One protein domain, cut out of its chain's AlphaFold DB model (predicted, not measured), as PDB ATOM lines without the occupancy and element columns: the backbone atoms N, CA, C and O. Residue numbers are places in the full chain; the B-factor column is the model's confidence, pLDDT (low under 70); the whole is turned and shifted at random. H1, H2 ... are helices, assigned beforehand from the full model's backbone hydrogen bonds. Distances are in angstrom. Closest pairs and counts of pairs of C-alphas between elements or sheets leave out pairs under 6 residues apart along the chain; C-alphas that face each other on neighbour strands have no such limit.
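What this domain is: This is residues 108 to 158 of the 158 residues of the protein "ATP-dependent DNA helicase" of Chlorella variabilis (UniProt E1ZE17). A flat, loose winding of chain strings out four short helices, none touching another; after H3 it folds back towards H2, and residues 153 to 158 stick out. A short parallel pairing ties residues 109 to 110 to 122 to 123. The printed part has 51 residues, with H1, H2, H3, H4 in that order and no named strand; it is all helix, with 22 residues in helices, under half. The radius of gyration of the C-alphas is 12.4 A, the spans 38 by 31 by 8 A.

How they stand to each other: H1, residues 113 to 118, is apart from H2, residues 124 to 127. H3, residues 136 to 142, is apart from both. H4, residues 149 to 153, is close to H2 but not clearly touching; their closest C-alphas, of Ala 127 and Arg 150, are 7.1 A apart. Within hydrogen-bond range are H4's O i to N i+4 pair, 1 of 2 in H1 and 1 of 3 in H3, beside 4 of 4 O i to N i+3 pairs in H3; H2 is too short for an i+4 pair.

Where its parts are: H1 begins at C-alpha 113 (177.871, -23.203, 25.543) and H4 ends at C-alpha 153 (200.524, -23.119, 24.902). H1 is 9.0 A long, H3 10.6 A.

The domain as a whole: The farthest C-alphas, of Val 135 and Asn 158, are 38.8 A apart. The printed part has no cut and no long link. Confidence is under 70 at residues 145 and 147 to 158.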
ATOM      1  N   VAL A 108     188.586 -18.930  19.508       92.75
ATOM      2  CA  VAL A 108     187.211 -18.476  19.246       92.75
ATOM      3  C   VAL A 108     186.346 -18.813  20.455       92.75
ATOM      4  O   VAL A 108     186.236 -19.984  20.842       92.75
ATOM      5  N   THR A 109     185.765 -17.792  21.094       93.50
ATOM      6  CA  THR A 109     185.084 -17.974  22.381       93.50
ATOM      7  C   THR A 109     183.753 -17.247  22.502       93.50
ATOM      8  O   THR A 109     183.543 -16.197  21.903       93.50
ATOM      9  N   ALA A 110     182.860 -17.811  23.319       93.44
ATOM     10  CA  ALA A 110     181.607 -17.184  23.731       93.44
ATOM     11  C   ALA A 110     181.360 -17.341  25.242       93.44
ATOM     12  O   ALA A 110     182.009 -18.137  25.928       93.44
ATOM     13  N   ALA A 111     180.396 -16.586  25.775       92.12
ATOM     14  CA  ALA A 111     180.057 -16.616  27.199       92.12
ATOM     15  C   ALA A 111     179.318 -17.902  27.621       92.12
ATOM     16  O   ALA A 111     179.515 -18.391  28.732       92.12
ATOM     17  N   THR A 112     178.493 -18.471  26.735       93.06
ATOM     18  CA  THR A 112     177.671 -19.663  27.002       93.06
ATOM     19  C   THR A 112     177.970 -20.786  26.013       93.06
ATOM     20  O   THR A 112     178.465 -20.543  24.912       93.06
ATOM     21  N   GLY A 113     177.655 -22.030  26.398       89.38
ATOM     22  CA  GLY A 113     177.871 -23.203  25.543       89.38
ATOM     23  C   GLY A 113     177.082 -23.139  24.232       89.38
ATOM     24  O   GLY A 113     177.658 -23.343  23.173       89.38
ATOM     25  N   ILE A 114     175.800 -22.762  24.297       92.50
ATOM     26  CA  ILE A 114     174.927 -22.646  23.113       92.50
ATOM     27  C   ILE A 114     175.416 -21.539  22.161       92.50
ATOM     28  O   ILE A 114     175.375 -21.690  20.944       92.50
ATOM     29  N   ALA A 115     175.929 -20.422  22.687       89.56
ATOM     30  CA  ALA A 115     176.513 -19.389  21.833       89.56
ATOM     31  C   ALA A 115     177.835 -19.851  21.201       89.56
ATOM     32  O   ALA A 115     178.088 -19.568  20.034       89.56
ATOM     33  N   ALA A 116     178.659 -20.593  21.949       89.88
ATOM     34  CA  ALA A 116     179.923 -21.125  21.447       89.88
ATOM     35  C   ALA A 116     179.710 -22.107  20.284       89.88
ATOM     36  O   ALA A 116     180.471 -22.074  19.318       89.88
ATOM     37  N   THR A 117     178.651 -22.925  20.332       89.44
ATOM     38  CA  THR A 117     178.319 -23.848  19.237       89.44
ATOM     39  C   THR A 117     177.947 -23.128  17.944       89.44
ATOM     40  O   THR A 117     178.260 -23.634  16.874       89.44
ATOM     41  N   HIS A 118     177.345 -21.935  18.011       86.75
ATOM     42  CA  HIS A 118     176.989 -21.154  16.816       86.75
ATOM     43  C   HIS A 118     178.186 -20.510  16.100       86.75
ATOM     44  O   HIS A 118     178.041 -20.059  14.966       86.75
ATOM     45  N   ILE A 119     179.344 -20.439  16.759       88.50
ATOM     46  CA  ILE A 119     180.577 -19.849  16.214       88.50
ATOM     47  C   ILE A 119     181.709 -20.878  16.108       88.50
ATOM     48  O   ILE A 119     182.875 -20.507  16.006       88.50
ATOM     49  N   ASN A 120     181.380 -22.174  16.216       88.62
ATOM     50  CA  ASN A 120     182.337 -23.285  16.211       88.62
ATOM     51  C   ASN A 120     183.510 -23.084  17.195       88.62
ATOM     52  O   ASN A 120     184.657 -23.422  16.907       88.62
ATOM     53  N   GLY A 121     183.214 -22.512  18.363       90.06
ATOM     54  CA  GLY A 121     184.193 -22.156  19.380       90.06
ATOM     55  C   GLY A 121     184.007 -22.917  20.688       90.06
ATOM     56  O   GLY A 121     183.327 -23.939  20.778       90.06
ATOM     57  N   SER A 122     184.603 -22.379  21.747       90.62
ATOM     58  CA  SER A 122     184.448 -22.888  23.113       90.62
ATOM     59  C   SER A 122     184.002 -21.782  24.067       90.62
ATOM     60  O   SER A 122     183.945 -20.608  23.710       90.62
ATOM     61  N   THR A 123     183.646 -22.121  25.303       91.75
ATOM     62  CA  THR A 123     183.406 -21.073  26.300       91.75
ATOM     63  C   THR A 123     184.725 -20.440  26.730       91.75
ATOM     64  O   THR A 123     185.751 -21.121  26.765       91.75
ATOM     65  N   VAL A 124     184.704 -19.166  27.141       89.31
ATOM     66  CA  VAL A 124     185.894 -18.489  27.704       89.31
ATOM     67  C   VAL A 124     186.529 -19.328  28.823       89.31
ATOM     68  O   VAL A 124     187.740 -19.514  28.864       89.31
ATOM     69  N   HIS A 125     185.705 -19.927  29.683       85.88
ATOM     70  CA  HIS A 125     186.156 -20.796  30.771       85.88
ATOM     71  C   HIS A 125     186.891 -22.056  30.291       85.88
ATOM     72  O   HIS A 125     187.888 -22.468  30.890       85.88
ATOM     73  N   SER A 126     186.399 -22.674  29.213       84.88
ATOM     74  CA  SER A 126     187.015 -23.856  28.603       84.88
ATOM     75  C   SER A 126     188.331 -23.494  27.911       84.88
ATOM     76  O   SER A 126     189.357 -24.124  28.173       84.88
ATOM     77  N   ALA A 127     188.330 -22.416  27.119       84.06
ATOM     78  CA  ALA A 127     189.509 -21.918  26.413       84.06
ATOM     79  C   ALA A 127     190.655 -21.550  27.368       84.06
ATOM     80  O   ALA A 127     191.814 -21.882  27.124       84.06
ATOM     81  N   LEU A 128     190.331 -20.910  28.494       82.50
ATOM     82  CA  LEU A 128     191.310 -20.540  29.517       82.50
ATOM     83  C   LEU A 128     191.726 -21.712  30.414       82.50
ATOM     84  O   LEU A 128     192.663 -21.567  31.194       82.50
ATOM     85  N   GLY A 129     191.048 -22.861  30.332       78.38
ATOM     86  CA  GLY A 129     191.335 -24.022  31.169       78.38
ATOM     87  C   GLY A 129     190.984 -23.845  32.647       78.38
ATOM     88  O   GLY A 129     191.429 -24.650  33.460       78.38
ATOM     89  N   CYS A 130     190.205 -22.822  33.012       79.19
ATOM     90  CA  CYS A 130     189.788 -22.607  34.398       79.19
ATOM     91  C   CYS A 130     188.562 -23.453  34.777       79.19
ATOM     92  O   CYS A 130     188.425 -23.828  35.936       79.19
ATOM     93  N   GLY A 131     187.719 -23.833  33.813       78.94
ATOM     94  CA  GLY A 131     186.464 -24.535  34.100       78.94
ATOM     95  C   GLY A 131     185.390 -23.607  34.683       78.94
ATOM     96  O   GLY A 131     185.618 -22.414  34.870       78.94
ATOM     97  N   ALA A 132     184.191 -24.142  34.919       80.94
ATOM     98  CA  ALA A 132     183.076 -23.394  35.501       80.94
ATOM     99  C   ALA A 132     182.924 -23.763  36.990       80.94
ATOM    100  O   ALA A 132     182.720 -24.947  37.278       80.94
ATOM    101  N   PRO A 133     183.026 -22.797  37.923       81.31
ATOM    102  CA  PRO A 133     182.901 -23.078  39.347       81.31
ATOM    103  C   PRO A 133     181.451 -23.427  39.698       81.31
ATOM    104  O   PRO A 133     180.516 -22.777  39.228       81.31
ATOM    105  N   ARG A 134     181.259 -24.454  40.526       84.75
ATOM    106  CA  ARG A 134     179.956 -24.821  41.108       84.75
ATOM    107  C   ARG A 134     179.887 -24.464  42.586       84.75
ATOM    108  O   ARG A 134     178.821 -24.114  43.077       84.75
ATOM    109  N   VAL A 135     181.023 -24.548  43.273       86.38
ATOM    110  CA  VAL A 135     181.177 -24.211  44.691       86.38
ATOM    111  C   VAL A 135     182.345 -23.248  44.893       86.38
ATOM    112  O   VAL A 135     183.214 -23.118  44.032       86.38
ATOM    113  N   THR A 136     182.397 -22.580  46.046       83.75
ATOM    114  CA  THR A 136     183.454 -21.605  46.370       83.75
ATOM    115  C   THR A 136     184.863 -22.215  46.307       83.75
ATOM    116  O   THR A 136     185.811 -21.562  45.873       83.75
ATOM    117  N   ASP A 137     185.003 -23.497  46.642       82.44
ATOM    118  CA  ASP A 137     186.291 -24.198  46.590       82.44
ATOM    119  C   ASP A 137     186.816 -24.404  45.157       82.44
ATOM    120  O   ASP A 137     188.024 -24.558  44.949       82.44
ATOM    121  N   ASP A 138     185.948 -24.347  44.138       81.75
ATOM    122  CA  ASP A 138     186.365 -24.484  42.741       81.75
ATOM    123  C   ASP A 138     187.202 -23.289  42.275       81.75
ATOM    124  O   ASP A 138     188.111 -23.462  41.460       81.75
ATOM    125  N   PHE A 139     186.984 -22.094  42.835       81.56
ATOM    126  CA  PHE A 139     187.779 -20.906  42.502       81.56
ATOM    127  C   PHE A 139     189.267 -21.107  42.820       81.56
ATOM    128  O   PHE A 139     190.136 -20.705  42.040       81.56
ATOM    129  N   SER A 140     189.574 -21.823  43.905       81.38
ATOM    130  CA  SER A 140     190.946 -22.198  44.272       81.38
ATOM    131  C   SER A 140     191.598 -23.100  43.220       81.38
ATOM    132  O   SER A 140     192.808 -23.033  42.996       81.38
ATOM    133  N   ARG A 141     190.809 -23.937  42.532       72.38
ATOM    134  CA  ARG A 141     191.285 -24.786  41.429       72.38
ATOM    135  C   ARG A 141     191.470 -23.979  40.146       72.38
ATOM    136  O   ARG A 141     192.454 -24.205  39.450       72.38
ATOM    137  N   MET A 142     190.589 -23.019  39.860       75.31
ATOM    138  CA  MET A 142     190.648 -22.176  38.656       75.31
ATOM    139  C   MET A 142     191.966 -21.401  38.541       75.31
ATOM    140  O   MET A 142     192.546 -21.333  37.460       75.31
ATOM    141  N   TRP A 143     192.462 -20.845  39.652       73.81
ATOM    142  CA  TRP A 143     193.630 -19.954  39.651       73.81
ATOM    143  C   TRP A 143     194.991 -20.671  39.745       73.81
ATOM    144  O   TRP A 143     196.039 -20.022  39.834       73.81
ATOM    145  N   LYS A 144     195.010 -22.011  39.700       75.88
ATOM    146  CA  LYS A 144     196.254 -22.794  39.712       75.88
ATOM    147  C   LYS A 144     197.147 -22.447  38.518       75.88
ATOM    148  O   LYS A 144     196.676 -22.250  37.396       75.88
ATOM    149  N   LYS A 145     198.464 -22.405  38.751       69.44
ATOM    150  CA  LYS A 145     199.466 -22.055  37.725       69.44
ATOM    151  C   LYS A 145     199.423 -22.996  36.518       69.44
ATOM    152  O   LYS A 145     199.639 -22.530  35.404       69.44
ATOM    153  N   GLU A 146     199.083 -24.266  36.732       71.06
ATOM    154  CA  GLU A 146     198.925 -25.280  35.677       71.06
ATOM    155  C   GLU A 146     197.826 -24.907  34.663       71.06
ATOM    156  O   GLU A 146     198.011 -25.065  33.458       71.06
ATOM    157  N   ASN A 147     196.718 -24.313  35.122       65.06
ATOM    158  CA  ASN A 147     195.585 -23.943  34.263       65.06
ATOM    159  C   ASN A 147     195.878 -22.713  33.394       65.06
ATOM    160  O   ASN A 147     195.361 -22.590  32.287       65.06
ATOM    161  N   ARG A 148     196.803 -21.846  33.830       63.00
ATOM    162  CA  ARG A 148     197.280 -20.684  33.053       63.00
ATOM    163  C   ARG A 148     198.062 -21.093  31.794       63.00
ATOM    164  O   ARG A 148     198.403 -20.234  30.980       63.00
ATOM    165  N   GLY A 149     198.375 -22.385  31.654       57.28
ATOM    166  CA  GLY A 149     199.140 -22.964  30.558       57.28
ATOM    167  C   GLY A 149     198.385 -23.061  29.234       57.28
ATOM    168  O   GLY A 149     199.027 -22.923  28.203       57.28
ATOM    169  N   ARG A 150     197.050 -23.222  29.209       62.81
ATOM    170  CA  ARG A 150     196.312 -23.443  27.943       62.81
ATOM    171  C   ARG A 150     196.381 -22.253  26.983       62.81
ATOM    172  O   ARG A 150     196.719 -22.435  25.821       62.81
ATOM    173  N   LEU A 151     196.188 -21.032  27.484       56.66
ATOM    174  CA  LEU A 151     196.362 -19.809  26.687       56.66
ATOM    175  C   LEU A 151     197.845 -19.516  26.378       56.66
ATOM    176  O   LEU A 151     198.158 -18.828  25.416       56.66
ATOM    177  N   ARG A 152     198.788 -20.029  27.183       49.47
ATOM    178  CA  ARG A 152     200.239 -19.876  26.954       49.47
ATOM    179  C   ARG A 152     200.816 -20.914  25.991       49.47
ATOM    180  O   ARG A 152     201.793 -20.609  25.315       49.47
ATOM    181  N   ALA A 153     200.201 -22.089  25.887       52.94
ATOM    182  CA  ALA A 153     200.524 -23.119  24.902       52.94
ATOM    183  C   ALA A 153     200.252 -22.632  23.470       52.94
ATOM    184  O   ALA A 153     200.887 -23.111  22.538       52.94
ATOM    185  N   LEU A 154     199.406 -21.607  23.324       52.22
ATOM    186  CA  LEU A 154     199.230 -20.865  22.083       52.22
ATOM    187  C   LEU A 154     200.494 -20.063  21.678       52.22
ATOM    188  O   LEU A 154     200.787 -19.884  20.503       52.22
ATOM    189  N   LYS A 155     201.323 -19.627  22.642       43.56
ATOM    190  CA  LYS A 155     202.498 -18.751  22.423       43.56
ATOM    191  C   LYS A 155     203.875 -19.423  22.501       43.56
ATOM    192  O   LYS A 155     204.850 -18.826  22.066       43.56
ATOM    193  N   ALA A 156     204.000 -20.617  23.076       37.50
ATOM    194  CA  ALA A 156     205.305 -21.246  23.332       37.50
ATOM    195  C   ALA A 156     205.706 -22.246  22.234       37.50
ATOM    196  O   ALA A 156     205.225 -23.378  22.277       37.50
ATOM    197  N   ASN A 157     206.354 -21.764  21.168       34.09
ATOM    198  CA  ASN A 157     207.248 -22.467  20.228       34.09
ATOM    199  C   ASN A 157     207.476 -21.526  19.037       34.09
ATOM    200  O   ASN A 157     206.769 -21.599  18.040       34.09
ATOM    201  N   ASN A 158     208.412 -20.601  19.232       35.12
ATOM    202  CA  ASN A 158     209.110 -19.877  18.179       35.12
ATOM    203  C   ASN A 158     210.548 -20.393  18.191       35.12
ATOM    204  O   ASN A 158     211.054 -20.560  19.328       35.12
TER     205      ASN A 158